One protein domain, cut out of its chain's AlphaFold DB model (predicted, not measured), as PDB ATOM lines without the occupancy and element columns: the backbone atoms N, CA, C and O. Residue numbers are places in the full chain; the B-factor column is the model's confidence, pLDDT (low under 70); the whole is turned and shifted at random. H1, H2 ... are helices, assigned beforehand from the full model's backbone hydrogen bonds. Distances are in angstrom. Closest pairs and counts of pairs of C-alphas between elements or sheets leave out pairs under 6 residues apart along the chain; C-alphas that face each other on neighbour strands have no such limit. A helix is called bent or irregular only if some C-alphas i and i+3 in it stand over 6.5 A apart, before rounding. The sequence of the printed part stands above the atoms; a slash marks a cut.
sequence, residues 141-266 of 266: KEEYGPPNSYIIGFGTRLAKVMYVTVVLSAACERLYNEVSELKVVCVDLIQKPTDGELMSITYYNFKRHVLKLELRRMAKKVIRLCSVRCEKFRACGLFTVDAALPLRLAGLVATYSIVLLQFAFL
ATOM      1  N   LYS A 141      13.651  25.535  35.761       58.66
ATOM      2  CA  LYS A 141      13.540  26.823  36.435       58.66
ATOM      3  C   LYS A 141      13.876  26.610  37.911       58.66
ATOM      4  O   LYS A 141      13.312  25.723  38.550       58.66
ATOM      5  N   GLU A 142      14.828  27.381  38.423       62.75
ATOM      6  CA  GLU A 142      15.254  27.296  39.816       62.75
ATOM      7  C   GLU A 142      14.180  27.869  40.741       62.75
ATOM      8  O   GLU A 142      13.920  29.069  40.729       62.75
ATOM      9  N   GLU A 143      13.594  27.022  41.582       69.94
ATOM     10  CA  GLU A 143      12.983  27.488  42.824       69.94
ATOM     11  C   GLU A 143      14.077  27.581  43.893       69.94
ATOM     12  O   GLU A 143      14.730  26.593  44.251       69.94
ATOM     13  N   TYR A 144      14.322  28.803  44.358       65.69
ATOM     14  CA  TYR A 144      15.243  29.089  45.451       65.69
ATOM     15  C   TYR A 144      14.500  28.888  46.777       65.69
ATOM     16  O   TYR A 144      13.670  29.706  47.163       65.69
ATOM     17  N   GLY A 145      14.770  27.764  47.445       71.62
ATOM     18  CA  GLY A 145      14.306  27.502  48.810       71.62
ATOM     19  C   GLY A 145      15.108  28.273  49.872       71.62
ATOM     20  O   GLY A 145      16.129  28.888  49.551       71.62
ATOM     21  N   PRO A 146      14.666  28.238  51.144       76.25
ATOM     22  CA  PRO A 146      15.280  28.980  52.243       76.25
ATOM     23  C   PRO A 146      16.735  28.556  52.530       76.25
ATOM     24  O   PRO A 146      17.124  27.407  52.269       76.25
ATOM     25  N   PRO A 147      17.535  29.461  53.126       70.25
ATOM     26  CA  PRO A 147      18.991  29.380  53.134       70.25
ATOM     27  C   PRO A 147      19.610  28.219  53.918       70.25
ATOM     28  O   PRO A 147      20.677  27.722  53.571       70.25
ATOM     29  N   ASN A 148      18.926  27.670  54.916       68.25
ATOM     30  CA  ASN A 148      19.497  26.569  55.701       68.25
ATOM     31  C   ASN A 148      19.474  25.214  54.960       68.25
ATOM     32  O   ASN A 148      19.962  24.216  55.481       68.25
ATOM     33  N   SER A 149      18.945  25.166  53.729       73.94
ATOM     34  CA  SER A 149      18.873  23.955  52.896       73.94
ATOM     35  C   SER A 149      19.931  23.876  51.782       73.94
ATOM     36  O   SER A 149      19.911  22.927  50.994       73.94
ATOM     37  N   TYR A 150      20.869  24.832  51.692       78.88
ATOM     38  CA  TYR A 150      21.745  24.963  50.517       78.88
ATOM     39  C   TYR A 150      22.638  23.745  50.239       78.88
ATOM     40  O   TYR A 150      22.798  23.385  49.074       78.88
ATOM     41  N   ILE A 151      23.176  23.069  51.261       80.69
ATOM     42  CA  ILE A 151      24.092  21.929  51.056       80.69
ATOM     43  C   ILE A 151      23.346  20.725  50.458       80.69
ATOM     44  O   ILE A 151      23.757  20.161  49.441       80.69
ATOM     45  N   ILE A 152      22.199  20.369  51.041       83.25
ATOM     46  CA  ILE A 152      21.348  19.270  50.559       83.25
ATOM     47  C   ILE A 152      20.753  19.626  49.184       83.25
ATOM     48  O   ILE A 152      20.703  18.793  48.271       83.25
ATOM     49  N   GLY A 153      20.361  20.889  48.994       85.44
ATOM     50  CA  GLY A 153      19.884  21.406  47.715       85.44
ATOM     51  C   GLY A 153      20.940  21.318  46.611       85.44
ATOM     52  O   GLY A 153      20.640  20.893  45.497       85.44
ATOM     53  N   PHE A 154      22.194  21.648  46.913       83.50
ATOM     54  CA  PHE A 154      23.292  21.570  45.954       83.50
ATOM     55  C   PHE A 154      23.591  20.125  45.544       83.50
ATOM     56  O   PHE A 154      23.644  19.826  44.349       83.50
ATOM     57  N   GLY A 155      23.687  19.204  46.510       86.44
ATOM     58  CA  GLY A 155      23.928  17.786  46.231       86.44
ATOM     59  C   GLY A 155      22.842  17.163  45.347       86.44
ATOM     60  O   GLY A 155      23.143  16.499  44.355       86.44
ATOM     61  N   THR A 156      21.568  17.440  45.638       86.00
ATOM     62  CA  THR A 156      20.449  16.935  44.821       86.00
ATOM     63  C   THR A 156      20.421  17.537  43.412       86.00
ATOM     64  O   THR A 156      20.108  16.829  42.450       86.00
ATOM     65  N   ARG A 157      20.790  18.815  43.248       84.56
ATOM     66  CA  ARG A 157      20.930  19.462  41.929       84.56
ATOM     67  C   ARG A 157      22.061  18.835  41.118       84.56
ATOM     68  O   ARG A 157      21.840  18.464  39.964       84.56
ATOM     69  N   LEU A 158      23.235  18.653  41.723       85.38
ATOM     70  CA  LEU A 158      24.365  17.991  41.075       85.38
ATOM     71  C   LEU A 158      24.016  16.561  40.661       85.38
ATOM     72  O   LEU A 158      24.262  16.184  39.518       85.38
ATOM     73  N   ALA A 159      23.374  15.792  41.543       86.94
ATOM     74  CA  ALA A 159      22.947  14.432  41.237       86.94
ATOM     75  C   ALA A 159      22.015  14.382  40.013       86.94
ATOM     76  O   ALA A 159      22.202  13.543  39.131       86.94
ATOM     77  N   LYS A 160      21.060  15.318  39.898       88.69
ATOM     78  CA  LYS A 160      20.173  15.422  38.724       88.69
ATOM     79  C   LYS A 160      20.945  15.740  37.441       88.69
ATOM     80  O   LYS A 160      20.702  15.103  36.417       88.69
ATOM     81  N   VAL A 161      21.880  16.691  37.482       85.75
ATOM     82  CA  VAL A 161      22.704  17.063  36.315       85.75
ATOM     83  C   VAL A 161      23.585  15.894  35.871       85.75
ATOM     84  O   VAL A 161      23.648  15.581  34.678       85.75
ATOM     85  N   MET A 162      24.210  15.205  36.824       87.06
ATOM     86  CA  MET A 162      25.018  14.016  36.565       87.06
ATOM     87  C   MET A 162      24.178  12.901  35.942       87.06
ATOM     88  O   MET A 162      24.553  12.366  34.901       87.06
ATOM     89  N   TYR A 163      23.007  12.608  36.512       88.75
ATOM     90  CA  TYR A 163      22.091  11.594  35.990       88.75
ATOM     91  C   TYR A 163      21.691  11.874  34.538       88.75
ATOM     92  O   TYR A 163      21.828  11.011  33.670       88.75
ATOM     93  N   VAL A 164      21.264  13.103  34.241       87.69
ATOM     94  CA  VAL A 164      20.892  13.508  32.880       87.69
ATOM     95  C   VAL A 164      22.072  13.381  31.914       87.69
ATOM     96  O   VAL A 164      21.897  12.917  30.787       87.69
ATOM     97  N   THR A 165      23.277  13.749  32.351       85.38
ATOM     98  CA  THR A 165      24.498  13.649  31.538       85.38
ATOM     99  C   THR A 165      24.849  12.194  31.228       85.38
ATOM    100  O   THR A 165      25.197  11.879  30.088       85.38
ATOM    101  N   VAL A 166      24.707  11.293  32.203       88.06
ATOM    102  CA  VAL A 166      24.918   9.848  32.023       88.06
ATOM    103  C   VAL A 166      23.900   9.272  31.042       88.06
ATOM    104  O   VAL A 166      24.293   8.628  30.071       88.06
ATOM    105  N   VAL A 167      22.605   9.554  31.231       88.62
ATOM    106  CA  VAL A 167      21.541   9.067  30.335       88.62
ATOM    107  C   VAL A 167      21.745   9.577  28.909       88.62
ATOM    108  O   VAL A 167      21.609   8.813  27.952       88.62
ATOM    109  N   LEU A 168      22.111  10.852  28.751       85.12
ATOM    110  CA  LEU A 168      22.398  11.430  27.442       85.12
ATOM    111  C   LEU A 168      23.613  10.764  26.786       85.12
ATOM    112  O   LEU A 168      23.554  10.442  25.603       85.12
ATOM    113  N   SER A 169      24.683  10.523  27.547       86.12
ATOM    114  CA  SER A 169      25.898   9.877  27.036       86.12
ATOM    115  C   SER A 169      25.615   8.443  26.585       86.12
ATOM    116  O   SER A 169      25.968   8.081  25.465       86.12
ATOM    117  N   ALA A 170      24.871   7.670  27.383       87.00
ATOM    118  CA  ALA A 170      24.452   6.315  27.028       87.00
ATOM    119  C   ALA A 170      23.545   6.287  25.782       87.00
ATOM    120  O   ALA A 170      23.678   5.419  24.920       87.00
ATOM    121  N   ALA A 171      22.628   7.251  25.647       86.69
ATOM    122  CA  ALA A 171      21.784   7.370  24.460       86.69
ATOM    123  C   ALA A 171      22.597   7.733  23.204       86.69
ATOM    124  O   ALA A 171      22.334   7.201  22.124       86.69
ATOM    125  N   CYS A 172      23.585   8.621  23.339       83.62
ATOM    126  CA  CYS A 172      24.502   8.968  22.258       83.62
ATOM    127  C   CYS A 172      25.345   7.764  21.826       83.62
ATOM    128  O   CYS A 172      25.476   7.531  20.630       83.62
ATOM    129  N   GLU A 173      25.868   6.981  22.766       86.44
ATOM    130  CA  GLU A 173      26.657   5.782  22.472       86.44
ATOM    131  C   GLU A 173      25.850   4.733  21.697       86.44
ATOM    132  O   GLU A 173      26.300   4.249  20.658       86.44
ATOM    133  N   ARG A 174      24.606   4.460  22.115       89.31
ATOM    134  CA  ARG A 174      23.700   3.569  21.368       89.31
ATOM    135  C   ARG A 174      23.472   4.053  19.940       89.31
ATOM    136  O   ARG A 174      23.574   3.270  19.002       89.31
ATOM    137  N   LEU A 175      23.220   5.352  19.766       86.19
ATOM    138  CA  LEU A 175      23.055   5.945  18.440       86.19
ATOM    139  C   LEU A 175      24.323   5.785  17.586       86.19
ATOM    140  O   LEU A 175      24.227   5.526  16.390       86.19
ATOM    141  N   TYR A 176      25.507   5.940  18.182       85.25
ATOM    142  CA  TYR A 176      26.774   5.758  17.477       85.25
ATOM    143  C   TYR A 176      26.982   4.325  16.999       85.25
ATOM    144  O   TYR A 176      27.384   4.142  15.849       85.25
ATOM    145  N   ASN A 177      26.658   3.343  17.838       88.69
ATOM    146  CA  ASN A 177      26.732   1.929  17.478       88.69
ATOM    147  C   ASN A 177      25.750   1.586  16.348       88.69
ATOM    148  O   ASN A 177      26.120   0.950  15.370       88.69
ATOM    149  N   GLU A 178      24.524   2.104  16.394       89.50
ATOM    150  CA  GLU A 178      23.568   1.894  15.302       89.50
ATOM    151  C   GLU A 178      24.034   2.512  13.973       89.50
ATOM    152  O   GLU A 178      23.851   1.939  12.898       89.50
ATOM    153  N   VAL A 179      24.640   3.702  14.022       86.88
ATOM    154  CA  VAL A 179      25.163   4.365  12.820       86.88
ATOM    155  C   VAL A 179      26.390   3.635  12.271       86.88
ATOM    156  O   VAL A 179      26.567   3.599  11.050       86.88
ATOM    157  N   SER A 180      27.243   3.063  13.125       89.38
ATOM    158  CA  SER A 180      28.393   2.277  12.672       89.38
ATOM    159  C   SER A 180      27.949   0.971  12.012       89.38
ATOM    160  O   SER A 180      28.416   0.677  10.913       89.38
ATOM    161  N   GLU A 181      26.973   0.261  12.581       92.06
ATOM    162  CA  GLU A 181      26.361  -0.920  11.958       92.06
ATOM    163  C   GLU A 181      25.723  -0.585  10.604       92.06
ATOM    164  O   GLU A 181      25.973  -1.255   9.600       92.06
ATOM    165  N   LEU A 182      24.966   0.517  10.530       87.94
ATOM    166  CA  LEU A 182      24.354   0.967   9.279       87.94
ATOM    167  C   LEU A 182      25.404   1.271   8.199       87.94
ATOM    168  O   LEU A 182      25.172   0.993   7.018       87.94
ATOM    169  N   LYS A 183      26.562   1.830   8.580       91.25
ATOM    170  CA  LYS A 183      27.678   2.054   7.649       91.25
ATOM    171  C   LYS A 183      28.201   0.740   7.082       91.25
ATOM    172  O   LYS A 183      28.390   0.678   5.871       91.25
ATOM    173  N   VAL A 184      28.398  -0.284   7.916       92.75
ATOM    174  CA  VAL A 184      28.872  -1.609   7.475       92.75
ATOM    175  C   VAL A 184      27.905  -2.204   6.452       92.75
ATOM    176  O   VAL A 184      28.312  -2.521   5.339       92.75
ATOM    177  N   VAL A 185      26.602  -2.211   6.754       90.62
ATOM    178  CA  VAL A 185      25.572  -2.713   5.823       90.62
ATOM    179  C   VAL A 185      25.562  -1.930   4.504       90.62
ATOM    180  O   VAL A 185      25.435  -2.511   3.425       90.62
ATOM    181  N   CYS A 186      25.716  -0.601   4.554       89.69
ATOM    182  CA  CYS A 186      25.782   0.223   3.346       89.69
ATOM    183  C   CYS A 186      27.032  -0.068   2.502       89.69
ATOM    184  O   CYS A 186      26.948  -0.027   1.273       89.69
ATOM    185  N   VAL A 187      28.174  -0.342   3.137       92.56
ATOM    186  CA  VAL A 187      29.417  -0.712   2.447       92.56
ATOM    187  C   VAL A 187      29.268  -2.082   1.784       92.56
ATOM    188  O   VAL A 187      29.542  -2.182   0.589       92.56
ATOM    189  N   ASP A 188      28.718  -3.078   2.480       91.25
ATOM    190  CA  ASP A 188      28.451  -4.412   1.922       91.25
ATOM    191  C   ASP A 188      27.502  -4.357   0.713       91.25
ATOM    192  O   ASP A 188      27.724  -5.014  -0.308       91.25
ATOM    193  N   LEU A 189      26.455  -3.525   0.781       89.00
ATOM    194  CA  LEU A 189      25.518  -3.310  -0.331       89.00
ATOM    195  C   LEU A 189      26.182  -2.686  -1.569       89.00
ATOM    196  O   LEU A 189      25.732  -2.910  -2.701       89.00
ATOM    197  N   ILE A 190      27.225  -1.880  -1.369       90.62
ATOM    198  CA  ILE A 190      27.989  -1.264  -2.456       90.62
ATOM    199  C   ILE A 190      29.025  -2.243  -3.005       90.62
ATOM    200  O   ILE A 190      29.166  -2.320  -4.225       90.62
ATOM    201  N   GLN A 191      29.717  -2.976  -2.127       92.12
ATOM    202  CA  GLN A 191      30.813  -3.864  -2.495       92.12
ATOM    203  C   GLN A 191      30.355  -5.140  -3.176       92.12
ATOM    204  O   GLN A 191      31.111  -5.615  -4.011       92.12
ATOM    205  N   LYS A 192      29.153  -5.669  -2.881       87.12
ATOM    206  CA  LYS A 192      28.635  -6.874  -3.548       87.12
ATOM    207  C   LYS A 192      28.672  -6.683  -5.069       87.12
ATOM    208  O   LYS A 192      27.828  -5.936  -5.605       87.12
ATOM    209  N   PRO A 193      29.645  -7.316  -5.750       74.06
ATOM    210  CA  PRO A 193      29.850  -7.115  -7.164       74.06
ATOM    211  C   PRO A 193      28.644  -7.654  -7.918       74.06
ATOM    212  O   PRO A 193      27.899  -8.503  -7.425       74.06
ATOM    213  N   THR A 194      28.396  -7.114  -9.102       71.06
ATOM    214  CA  THR A 194      27.280  -7.591  -9.933       71.06
ATOM    215  C   THR A 194      27.846  -8.654 -10.858       71.06
ATOM    216  O   THR A 194      27.721  -8.565 -12.070       71.06
ATOM    217  N   ASP A 195      28.577  -9.593 -10.270       66.81
ATOM    218  CA  ASP A 195      29.497 -10.431 -11.014       66.81
ATOM    219  C   ASP A 195      28.784 -11.750 -11.263       66.81
ATOM    220  O   ASP A 195      28.701 -12.613 -10.394       66.81
ATOM    221  N   GLY A 196      28.194 -11.863 -12.452       65.06
ATOM    222  CA  GLY A 196      27.889 -13.163 -13.044       65.06
ATOM    223  C   GLY A 196      26.426 -13.494 -13.315       65.06
ATOM    224  O   GLY A 196      26.183 -14.481 -14.003       65.06
ATOM    225  N   GLU A 197      25.437 -12.704 -12.880       61.53
ATOM    226  CA  GLU A 197      24.056 -12.936 -13.334       61.53
ATOM    227  C   GLU A 197      23.881 -12.384 -14.752       61.53
ATOM    228  O   GLU A 197      23.547 -11.218 -14.969       61.53
ATOM    229  N   LEU A 198      24.166 -13.258 -15.722       63.53
ATOM    230  CA  LEU A 198      23.925 -13.052 -17.139       63.53
ATOM    231  C   LEU A 198      22.484 -12.566 -17.333       63.53
ATOM    232  O   LEU A 198      21.502 -13.201 -16.945       63.53
ATOM    233  N   MET A 199      22.404 -11.371 -17.897       57.81
ATOM    234  CA  MET A 199      21.248 -10.498 -17.964       57.81
ATOM    235  C   MET A 199      20.167 -11.068 -18.895       57.81
ATOM    236  O   MET A 199      20.033 -10.642 -20.037       57.81
ATOM    237  N   SER A 200      19.361 -12.020 -18.418       60.81
ATOM    238  CA  SER A 200      18.070 -12.317 -19.047       60.81
ATOM    239  C   SER A 200      17.083 -11.226 -18.631       60.81
ATOM    240  O   SER A 200      16.550 -11.214 -17.515       60.81
ATOM    241  N   ILE A 201      16.914 -10.234 -19.508       61.78
ATOM    242  CA  ILE A 201      16.028  -9.079 -19.327       61.78
ATOM    243  C   ILE A 201      14.579  -9.563 -19.434       61.78
ATOM    244  O   ILE A 201      13.930  -9.453 -20.466       61.78
ATOM    245  N   THR A 202      14.047 -10.100 -18.343       75.88
ATOM    246  CA  THR A 202      12.600 -10.124 -18.131       75.88
ATOM    247  C   THR A 202      12.191  -8.823 -17.439       75.88
ATOM    248  O   THR A 202      12.956  -8.249 -16.663       75.88
ATOM    249  N   TYR A 203      10.981  -8.328 -17.705       70.00
ATOM    250  CA  TYR A 203      10.444  -7.069 -17.156       70.00
ATOM    251  C   TYR A 203      10.604  -6.941 -15.621       70.00
ATOM    252  O   TYR A 203      10.892  -5.864 -15.092       70.00
ATOM    253  N   TYR A 204      10.524  -8.063 -14.897       71.06
ATOM    254  CA  TYR A 204      10.755  -8.121 -13.451       71.06
ATOM    255  C   TYR A 204      12.213  -7.821 -13.043       71.06
ATOM    256  O   TYR A 204      12.441  -7.178 -12.013       71.06
ATOM    257  N   ASN A 205      13.198  -8.203 -13.862       74.56
ATOM    258  CA  ASN A 205      14.614  -7.923 -13.614       74.56
ATOM    259  C   ASN A 205      14.952  -6.438 -13.802       74.56
ATOM    260  O   ASN A 205      15.760  -5.903 -13.040       74.56
ATOM    261  N   PHE A 206      14.276  -5.738 -14.721       81.31
ATOM    262  CA  PHE A 206      14.457  -4.292 -14.902       81.31
ATOM    263  C   PHE A 206      14.050  -3.506 -13.647       81.31
ATOM    264  O   PHE A 206      14.835  -2.711 -13.124       81.31
ATOM    265  N   LYS A 207      12.866  -3.792 -13.082       82.88
ATOM    266  CA  LYS A 207      12.395  -3.135 -11.848       82.88
ATOM    267  C   LYS A 207      13.340  -3.389 -10.667       82.88
ATOM    268  O   LYS A 207      13.605  -2.479  -9.878       82.88
ATOM    269  N   ARG A 208      13.891  -4.604 -10.563       80.19
ATOM    270  CA  ARG A 208      14.882  -4.969  -9.537       80.19
ATOM    271  C   ARG A 208      16.204  -4.217  -9.721       80.19
ATOM    272  O   ARG A 208      16.774  -3.755  -8.733       80.19
ATOM    273  N   HIS A 209      16.658  -4.041 -10.960       80.56
ATOM    274  CA  HIS A 209      17.855  -3.264 -11.285       80.56
ATOM    275  C   HIS A 209      17.712  -1.784 -10.920       80.56
ATOM    276  O   HIS A 209      18.600  -1.232 -10.266       80.56
ATOM    277  N   VAL A 210      16.584  -1.160 -11.276       85.62
ATOM    278  CA  VAL A 210      16.304   0.245 -10.935       85.62
ATOM    279  C   VAL A 210      16.276   0.434  -9.416       85.62
ATOM    280  O   VAL A 210      16.944   1.327  -8.894       85.62
ATOM    281  N   LEU A 211      15.602  -0.461  -8.682       87.12
ATOM    282  CA  LEU A 211      15.567  -0.413  -7.217       87.12
ATOM    283  C   LEU A 211      16.967  -0.567  -6.599       87.12
ATOM    284  O   LEU A 211      17.313   0.162  -5.670       87.12
ATOM    285  N   LYS A 212      17.794  -1.484  -7.125       87.00
ATOM    286  CA  LYS A 212      19.178  -1.699  -6.665       87.00
ATOM    287  C   LYS A 212      20.046  -0.460  -6.899       87.00
ATOM    288  O   LYS A 212      20.864  -0.117  -6.044       87.00
ATOM    289  N   LEU A 213      19.865   0.226  -8.029       86.56
ATOM    290  CA  LEU A 213      20.591   1.453  -8.353       86.56
ATOM    291  C   LEU A 213      20.215   2.599  -7.403       86.56
ATOM    292  O   LEU A 213      21.104   3.273  -6.879       86.56
ATOM    293  N   GLU A 214      18.922   2.774  -7.122       90.25
ATOM    294  CA  GLU A 214      18.434   3.760  -6.151       90.25
ATOM    295  C   GLU A 214      18.923   3.453  -4.731       90.25
ATOM    296  O   GLU A 214      19.403   4.351  -4.038       90.25
ATOM    297  N   LEU A 215      18.927   2.179  -4.320       87.69
ATOM    298  CA  LEU A 215      19.502   1.764  -3.037       87.69
ATOM    299  C   LEU A 215      20.992   2.104  -2.943       87.69
ATOM    300  O   LEU A 215      21.426   2.662  -1.939       87.69
ATOM    301  N   ARG A 216      21.774   1.837  -3.997       88.88
ATOM    302  CA  ARG A 216      23.201   2.198  -4.045       88.88
ATOM    303  C   ARG A 216      23.407   3.713  -3.988       88.88
ATOM    304  O   ARG A 216      24.309   4.177  -3.290       88.88
ATOM    305  N   ARG A 217      22.582   4.508  -4.685       91.50
ATOM    306  CA  ARG A 217      22.626   5.983  -4.613       91.50
ATOM    307  C   ARG A 217      22.304   6.483  -3.207       91.50
ATOM    308  O   ARG A 217      23.006   7.360  -2.702       91.50
ATOM    309  N   MET A 218      21.283   5.920  -2.563       87.31
ATOM    310  CA  MET A 218      20.920   6.261  -1.189       87.31
ATOM    311  C   MET A 218      22.010   5.858  -0.195       87.31
ATOM    312  O   MET A 218      22.429   6.702   0.591       87.31
ATOM    313  N   ALA A 219      22.539   4.636  -0.279       90.50
ATOM    314  CA  ALA A 219      23.638   4.167   0.562       90.50
ATOM    315  C   ALA A 219      24.860   5.092   0.451       90.50
ATOM    316  O   ALA A 219      25.411   5.514   1.464       90.50
ATOM    317  N   LYS A 220      25.228   5.520  -0.766       90.62
ATOM    318  CA  LYS A 220      26.297   6.512  -0.974       90.62
ATOM    319  C   LYS A 220      25.996   7.856  -0.307       90.62
ATOM    320  O   LYS A 220      26.886   8.439   0.308       90.62
ATOM    321  N   LYS A 221      24.757   8.358  -0.403       90.81
ATOM    322  CA  LYS A 221      24.345   9.596   0.284       90.81
ATOM    323  C   LYS A 221      24.427   9.447   1.803       90.81
ATOM    324  O   LYS A 221      24.935  10.353   2.456       90.81
ATOM    325  N   VAL A 222      23.978   8.316   2.350       87.62
ATOM    326  CA  VAL A 222      24.057   8.008   3.786       87.62
ATOM    327  C   VAL A 222      25.512   7.942   4.234       87.62
ATOM    328  O   VAL A 222      25.881   8.672   5.145       87.62
ATOM    329  N   ILE A 223      26.370   7.179   3.549       90.25
ATOM    330  CA  ILE A 223      27.803   7.098   3.866       90.25
ATOM    331  C   ILE A 223      28.441   8.485   3.836       90.25
ATOM    332  O   ILE A 223      29.143   8.839   4.777       90.25
ATOM    333  N   ARG A 224      28.165   9.295   2.806       88.50
ATOM    334  CA  ARG A 224      28.707  10.657   2.697       88.50
ATOM    335  C   ARG A 224      28.212  11.572   3.817       88.50
ATOM    336  O   ARG A 224      28.981  12.366   4.348       88.50
ATOM    337  N   LEU A 225      26.939  11.478   4.194       84.31
ATOM    338  CA  LEU A 225      26.405  12.227   5.331       84.31
ATOM    339  C   LEU A 225      27.066  11.786   6.637       84.31
ATOM    340  O   LEU A 225      27.444  12.631   7.445       84.31
ATOM    341  N   CYS A 226      27.244  10.482   6.826       85.19
ATOM    342  CA  CYS A 226      27.835   9.923   8.029       85.19
ATOM    343  C   CYS A 226      29.369  10.036   8.071       85.19
ATOM    344  O   CYS A 226      29.947   9.891   9.143       85.19
ATOM    345  N   SER A 227      30.061  10.257   6.955       84.56
ATOM    346  CA  SER A 227      31.499  10.550   6.956       84.56
ATOM    347  C   SER A 227      31.759  12.015   7.297       84.56
ATOM    348  O   SER A 227      32.643  12.296   8.091       84.56
ATOM    349  N   VAL A 228      30.938  12.935   6.776       80.81
ATOM    350  CA  VAL A 228      31.084  14.376   7.040       80.81
ATOM    351  C   VAL A 228      30.564  14.771   8.427       80.81
ATOM    352  O   VAL A 228      31.085  15.700   9.030       80.81
ATOM    353  N   ARG A 229      29.512  14.113   8.939       65.94
ATOM    354  CA  ARG A 229      28.814  14.549  10.170       65.94
ATOM    355  C   ARG A 229      28.954  13.625  11.374       65.94
ATOM    356  O   ARG A 229      28.439  13.972  12.432       65.94
ATOM    357  N   CYS A 230      29.603  12.469  11.238       67.00
ATOM    358  CA  CYS A 230      29.867  11.590  12.382       67.00
ATOM    359  C   CYS A 230      31.318  11.664  12.858       67.00
ATOM    360  O   CYS A 230      31.823  10.679  13.394       67.00
ATOM    361  N   GLU A 231      31.984  12.813  12.720       73.12
ATOM    362  CA  GLU A 231      33.003  13.141  13.719       73.12
ATOM    363  C   GLU A 231      32.320  13.133  15.095       73.12
ATOM    364  O   GLU A 231      31.168  13.565  15.223       73.12
ATOM    365  N   LYS A 232      32.981  12.547  16.106       72.81
ATOM    366  CA  LYS A 232      32.439  12.419  17.472       72.81
ATOM    367  C   LYS A 232      31.777  13.734  17.891       72.81
ATOM    368  O   LYS A 232      32.399  14.789  17.780       72.81
ATOM    369  N   PHE A 233      30.524  13.678  18.350       78.00
ATOM    370  CA  PHE A 233      29.718  14.867  18.620       78.00
ATOM    371  C   PHE A 233      30.477  15.729  19.615       78.00
ATOM    372  O   PHE A 233      30.735  15.298  20.740       78.00
ATOM    373  N   ARG A 234      30.848  16.943  19.214       79.19
ATOM    374  CA  ARG A 234      31.461  17.896  20.134       79.19
ATOM    375  C   ARG A 234      30.355  18.756  20.729       79.19
ATOM    376  O   ARG A 234      29.796  19.621  20.054       79.19
ATOM    377  N   ALA A 235      29.999  18.512  21.986       76.88
ATOM    378  CA  ALA A 235      29.143  19.415  22.738       76.88
ATOM    379  C   ALA A 235      29.885  20.741  22.941       76.88
ATOM    380  O   ALA A 235      31.002  20.773  23.458       76.88
ATOM    381  N   CYS A 236      29.258  21.832  22.492       74.75
ATOM    382  CA  CYS A 236      29.793  23.195  22.581       74.75
ATOM    383  C   CYS A 236      31.180  23.375  21.932       74.75
ATOM    384  O   CYS A 236      31.926  24.257  22.335       74.75
ATOM    385  N   GLY A 237      31.566  22.521  20.973       79.38
ATOM    386  CA  GLY A 237      32.887  22.558  20.327       79.38
ATOM    387  C   GLY A 237      34.068  22.127  21.212       79.38
ATOM    388  O   GLY A 237      35.104  21.740  20.677       79.38
ATOM    389  N   LEU A 238      33.904  22.121  22.539       76.81
ATOM    390  CA  LEU A 238      34.949  21.772  23.502       76.81
ATOM    391  C   LEU A 238      34.998  20.277  23.826       76.81
ATOM    392  O   LEU A 238      36.077  19.684  23.844       76.81
ATOM    393  N   PHE A 239      33.846  19.652  24.078       81.12
ATOM    394  CA  PHE A 239      33.809  18.325  24.691       81.12
ATOM    395  C   PHE A 239      33.294  17.281  23.719       81.12
ATOM    396  O   PHE A 239      32.160  17.366  23.256       81.12
ATOM    397  N   THR A 240      34.096  16.260  23.431       83.56
ATOM    398  CA  THR A 240      33.581  15.055  22.777       83.56
ATOM    399  C   THR A 240      32.602  14.378  23.728       83.56
ATOM    400  O   THR A 240      32.982  14.011  24.842       83.56
ATOM    401  N   VAL A 241      31.346  14.240  23.304       81.94
ATOM    402  CA  VAL A 241      30.334  13.458  24.016       81.94
ATOM    403  C   VAL A 241      30.697  11.994  23.821       81.94
ATOM    404  O   VAL A 241      30.354  11.383  22.815       81.94
ATOM    405  N   ASP A 242      31.485  11.484  24.753       81.69
ATOM    406  CA  ASP A 242      31.952  10.105  24.804       81.69
ATOM    407  C   ASP A 242      31.525   9.496  26.148       81.69
ATOM    408  O   ASP A 242      31.201  10.234  27.082       81.69
ATOM    409  N   ALA A 243      31.573   8.172  26.284       81.69
ATOM    410  CA  ALA A 243      31.290   7.476  27.543       81.69
ATOM    411  C   ALA A 243      32.213   7.940  28.692       81.69
ATOM    412  O   ALA A 243      31.868   7.835  29.867       81.69
ATOM    413  N   ALA A 244      33.362   8.537  28.359       85.69
ATOM    414  CA  ALA A 244      34.277   9.160  29.313       85.69
ATOM    415  C   ALA A 244      33.835  10.555  29.805       85.69
ATOM    416  O   ALA A 244      34.389  11.056  30.783       85.69
ATOM    417  N   LEU A 245      32.872  11.218  29.150       86.44
ATOM    418  CA  LEU A 245      32.438  12.572  29.516       86.44
ATOM    419  C   LEU A 245      31.807  12.627  30.920       86.44
ATOM    420  O   LEU A 245      32.241  13.478  31.698       86.44
ATOM    421  N   PRO A 246      30.862  11.740  31.300       86.44
ATOM    422  CA  PRO A 246      30.334  11.714  32.661       86.44
ATOM    423  C   PRO A 246      31.422  11.485  33.709       86.44
ATOM    424  O   PRO A 246      31.391  12.118  34.758       86.44
ATOM    425  N   LEU A 247      32.412  10.639  33.409       88.44
ATOM    426  CA  LEU A 247      33.523  10.357  34.319       88.44
ATOM    427  C   LEU A 247      34.399  11.601  34.539       88.44
ATOM    428  O   LEU A 247      34.737  11.936  35.672       88.44
ATOM    429  N   ARG A 248      34.714  12.334  33.463       90.00
ATOM    430  CA  ARG A 248      35.461  13.600  33.545       90.00
ATOM    431  C   ARG A 248      34.673  14.682  34.285       90.00
ATOM    432  O   ARG A 248      35.254  15.406  35.089       90.00
ATOM    433  N   LEU A 249      33.364  14.773  34.044       87.69
ATOM    434  CA  LEU A 249      32.496  15.724  34.741       87.69
ATOM    435  C   LEU A 249      32.408  15.393  36.237       87.69
ATOM    436  O   LEU A 249      32.514  16.295  37.060       87.69
ATOM    437  N   ALA A 250      32.289  14.109  36.589       87.88
ATOM    438  CA  ALA A 250      32.274  13.647  37.974       87.88
ATOM    439  C   ALA A 250      33.559  14.041  38.712       87.88
ATOM    440  O   ALA A 250      33.488  14.553  39.824       87.88
ATOM    441  N   GLY A 251      34.725  13.863  38.079       92.25
ATOM    442  CA  GLY A 251      36.010  14.269  38.653       92.25
ATOM    443  C   GLY A 251      36.110  15.779  38.890       92.25
ATOM    444  O   GLY A 251      36.573  16.212  39.945       92.25
ATOM    445  N   LEU A 252      35.620  16.592  37.949       90.19
ATOM    446  CA  LEU A 252      35.602  18.052  38.088       90.19
ATOM    447  C   LEU A 252      34.635  18.510  39.191       90.19
ATOM    448  O   LEU A 252      34.962  19.382  39.988       90.19
ATOM    449  N   VAL A 253      33.465  17.876  39.286       88.81
ATOM    450  CA  VAL A 253      32.504  18.141  40.363       88.81
ATOM    451  C   VAL A 253      33.078  17.733  41.720       88.81
ATOM    452  O   VAL A 253      32.952  18.490  42.679       88.81
ATOM    453  N   ALA A 254      33.733  16.574  41.815       91.94
ATOM    454  CA  ALA A 254      34.333  16.091  43.057       91.94
ATOM    455  C   ALA A 254      35.466  17.009  43.536       91.94
ATOM    456  O   ALA A 254      35.463  17.432  44.688       91.94
ATOM    457  N   THR A 255      36.393  17.372  42.646       95.62
ATOM    458  CA  THR A 255      37.503  18.293  42.961       95.62
ATOM    459  C   THR A 255      36.995  19.660  43.411       95.62
ATOM    460  O   THR A 255      37.432  20.161  44.442       95.62
ATOM    461  N   TYR A 256      36.010  20.224  42.710       92.56
ATOM    462  CA  TYR A 256      35.387  21.485  43.108       92.56
ATOM    463  C   TYR A 256      34.663  21.379  44.457       92.56
ATOM    464  O   TYR A 256      34.770  22.274  45.291       92.56
ATOM    465  N   SER A 257      33.976  20.259  44.708       87.62
ATOM    466  CA  SER A 257      33.300  20.014  45.988       87.62
ATOM    467  C   SER A 257      34.292  19.956  47.151       87.62
ATOM    468  O   SER A 257      34.024  20.532  48.198       87.62
ATOM    469  N   ILE A 258      35.453  19.314  46.968       92.06
ATOM    470  CA  ILE A 258      36.513  19.253  47.987       92.06
ATOM    471  C   ILE A 258      37.051  20.653  48.295       92.06
ATOM    472  O   ILE A 258      37.168  21.012  49.463       92.06
ATOM    473  N   VAL A 259      37.337  21.457  47.265       95.56
ATOM    474  CA  VAL A 259      37.829  22.835  47.438       95.56
ATOM    475  C   VAL A 259      36.808  23.691  48.189       95.56
ATOM    476  O   VAL A 259      37.167  24.384  49.136       95.56
ATOM    477  N   LEU A 260      35.522  23.609  47.830       88.25
ATOM    478  CA  LEU A 260      34.465  24.325  48.551       88.25
ATOM    479  C   LEU A 260      34.340  23.881  50.011       88.25
ATOM    480  O   LEU A 260      34.139  24.723  50.882       88.25
ATOM    481  N   LEU A 261      34.468  22.581  50.286       87.62
ATOM    482  CA  LEU A 261      34.457  22.073  51.657       87.62
ATOM    483  C   LEU A 261      35.642  22.623  52.458       87.62
ATOM    484  O   LEU A 261      35.446  23.035  53.592       87.62
ATOM    485  N   GLN A 262      36.839  22.702  51.871       94.56
ATOM    486  CA  GLN A 262      38.004  23.294  52.540       94.56
ATOM    487  C   GLN A 262      37.752  24.750  52.947       94.56
ATOM    488  O   GLN A 262      38.010  25.102  54.090       94.56
ATOM    489  N   PHE A 263      37.188  25.568  52.054       93.88
ATOM    490  CA  PHE A 263      36.842  26.961  52.366       93.88
ATOM    491  C   PHE A 263      35.705  27.114  53.381       93.88
ATOM    492  O   PHE A 263      35.590  28.167  53.992       93.88
ATOM    493  N   ALA A 264      34.849  26.105  53.550       88.62
ATOM    494  CA  ALA A 264      33.758  26.157  54.521       88.62
ATOM    495  C   ALA A 264      34.204  25.831  55.958       88.62
ATOM    496  O   ALA A 264      33.495  26.180  56.899       88.62
ATOM    497  N   PHE A 265      35.338  25.138  56.124       90.44
ATOM    498  CA  PHE A 265      35.879  24.725  57.428       90.44
ATOM    499  C   PHE A 265      37.126  25.514  57.869       90.44
ATOM    500  O   PHE A 265      37.636  25.256  58.959       90.44
ATOM    501  N   LEU A 266      37.613  26.434  57.031       90.69
ATOM    502  CA  LEU A 266      38.681  27.401  57.324       90.69
ATOM    503  C   LEU A 266      38.081  28.715  57.828       90.69
ATOM    504  O   LEU A 266      38.651  29.269  58.791       90.69
TER     505      LEU A 266
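Overview. This is residues 141 to 266 of the 266 residues of an uncharacterized protein of Eumeta variegata (UniProt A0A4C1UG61). A long rod is built along one helix, H1, with two shorter helices packing on it at different places along its length: H2 on H1's residues 179 to 190 and H3 on its residues 162 to 169. H2 and H3 run the opposite way to H1, and three stretches stick out: residues 146 to 152, of which 147 to 152 belong to H1, residues 192 to 211, of which 203 to 211 belong to H2, and residues 258 to 266, of which 258 to 265 belong to H3. The 126 printed residues hold three named helices in the order H1, H2, H3 and no named strand, and the class is all helix. The whole is extended, with a radius of gyration of the C-alphas of 25.9 A and spans of 88 by 26 by 18 A.

Along the chain. H1, residues 147 to 191, begins at C-alpha 147 (18.991, 29.380, 53.134) and is 65.9 A long. It is irregular, with C-alphas 148 and 151 8.0 A apart, and has a kink of 32 degrees near residue 154. H2, residues 203 to 229, is 39.4 A long. H3, residues 244 to 265, is 32.2 A long and ends at C-alpha 265 (35.879, 24.725, 57.428).

Arrangement. H1 and H2 form a helical hairpin and touch, their closest C-alphas those of Cys 186 and Ala 219 at 5.3 A. Their tilt is steep at 40 degrees, opposite ways. H3 touches H1 with residues 245 to 250 alone, the closest C-alphas being those of Val 166 and Pro 246 at 5.8 A. Their tilt is shallow at 14 degrees, opposite ways. H2 and H3 are apart. Every O i to N i+4 pair is within hydrogen-bond range in H2 and H3, and 39 of 41 in H1.

Size, cuts and confidence. The C-alphas farthest apart are those of Ser 200 and Leu 266, 88.5 A. The printed part has no cut. Both links are long; in the second, residues 234 to 235 pair antiparallel with residues 239 to 240. Confidence is under 70 at residues 141 to 144, 148, 195 to 201 and 229 to 230.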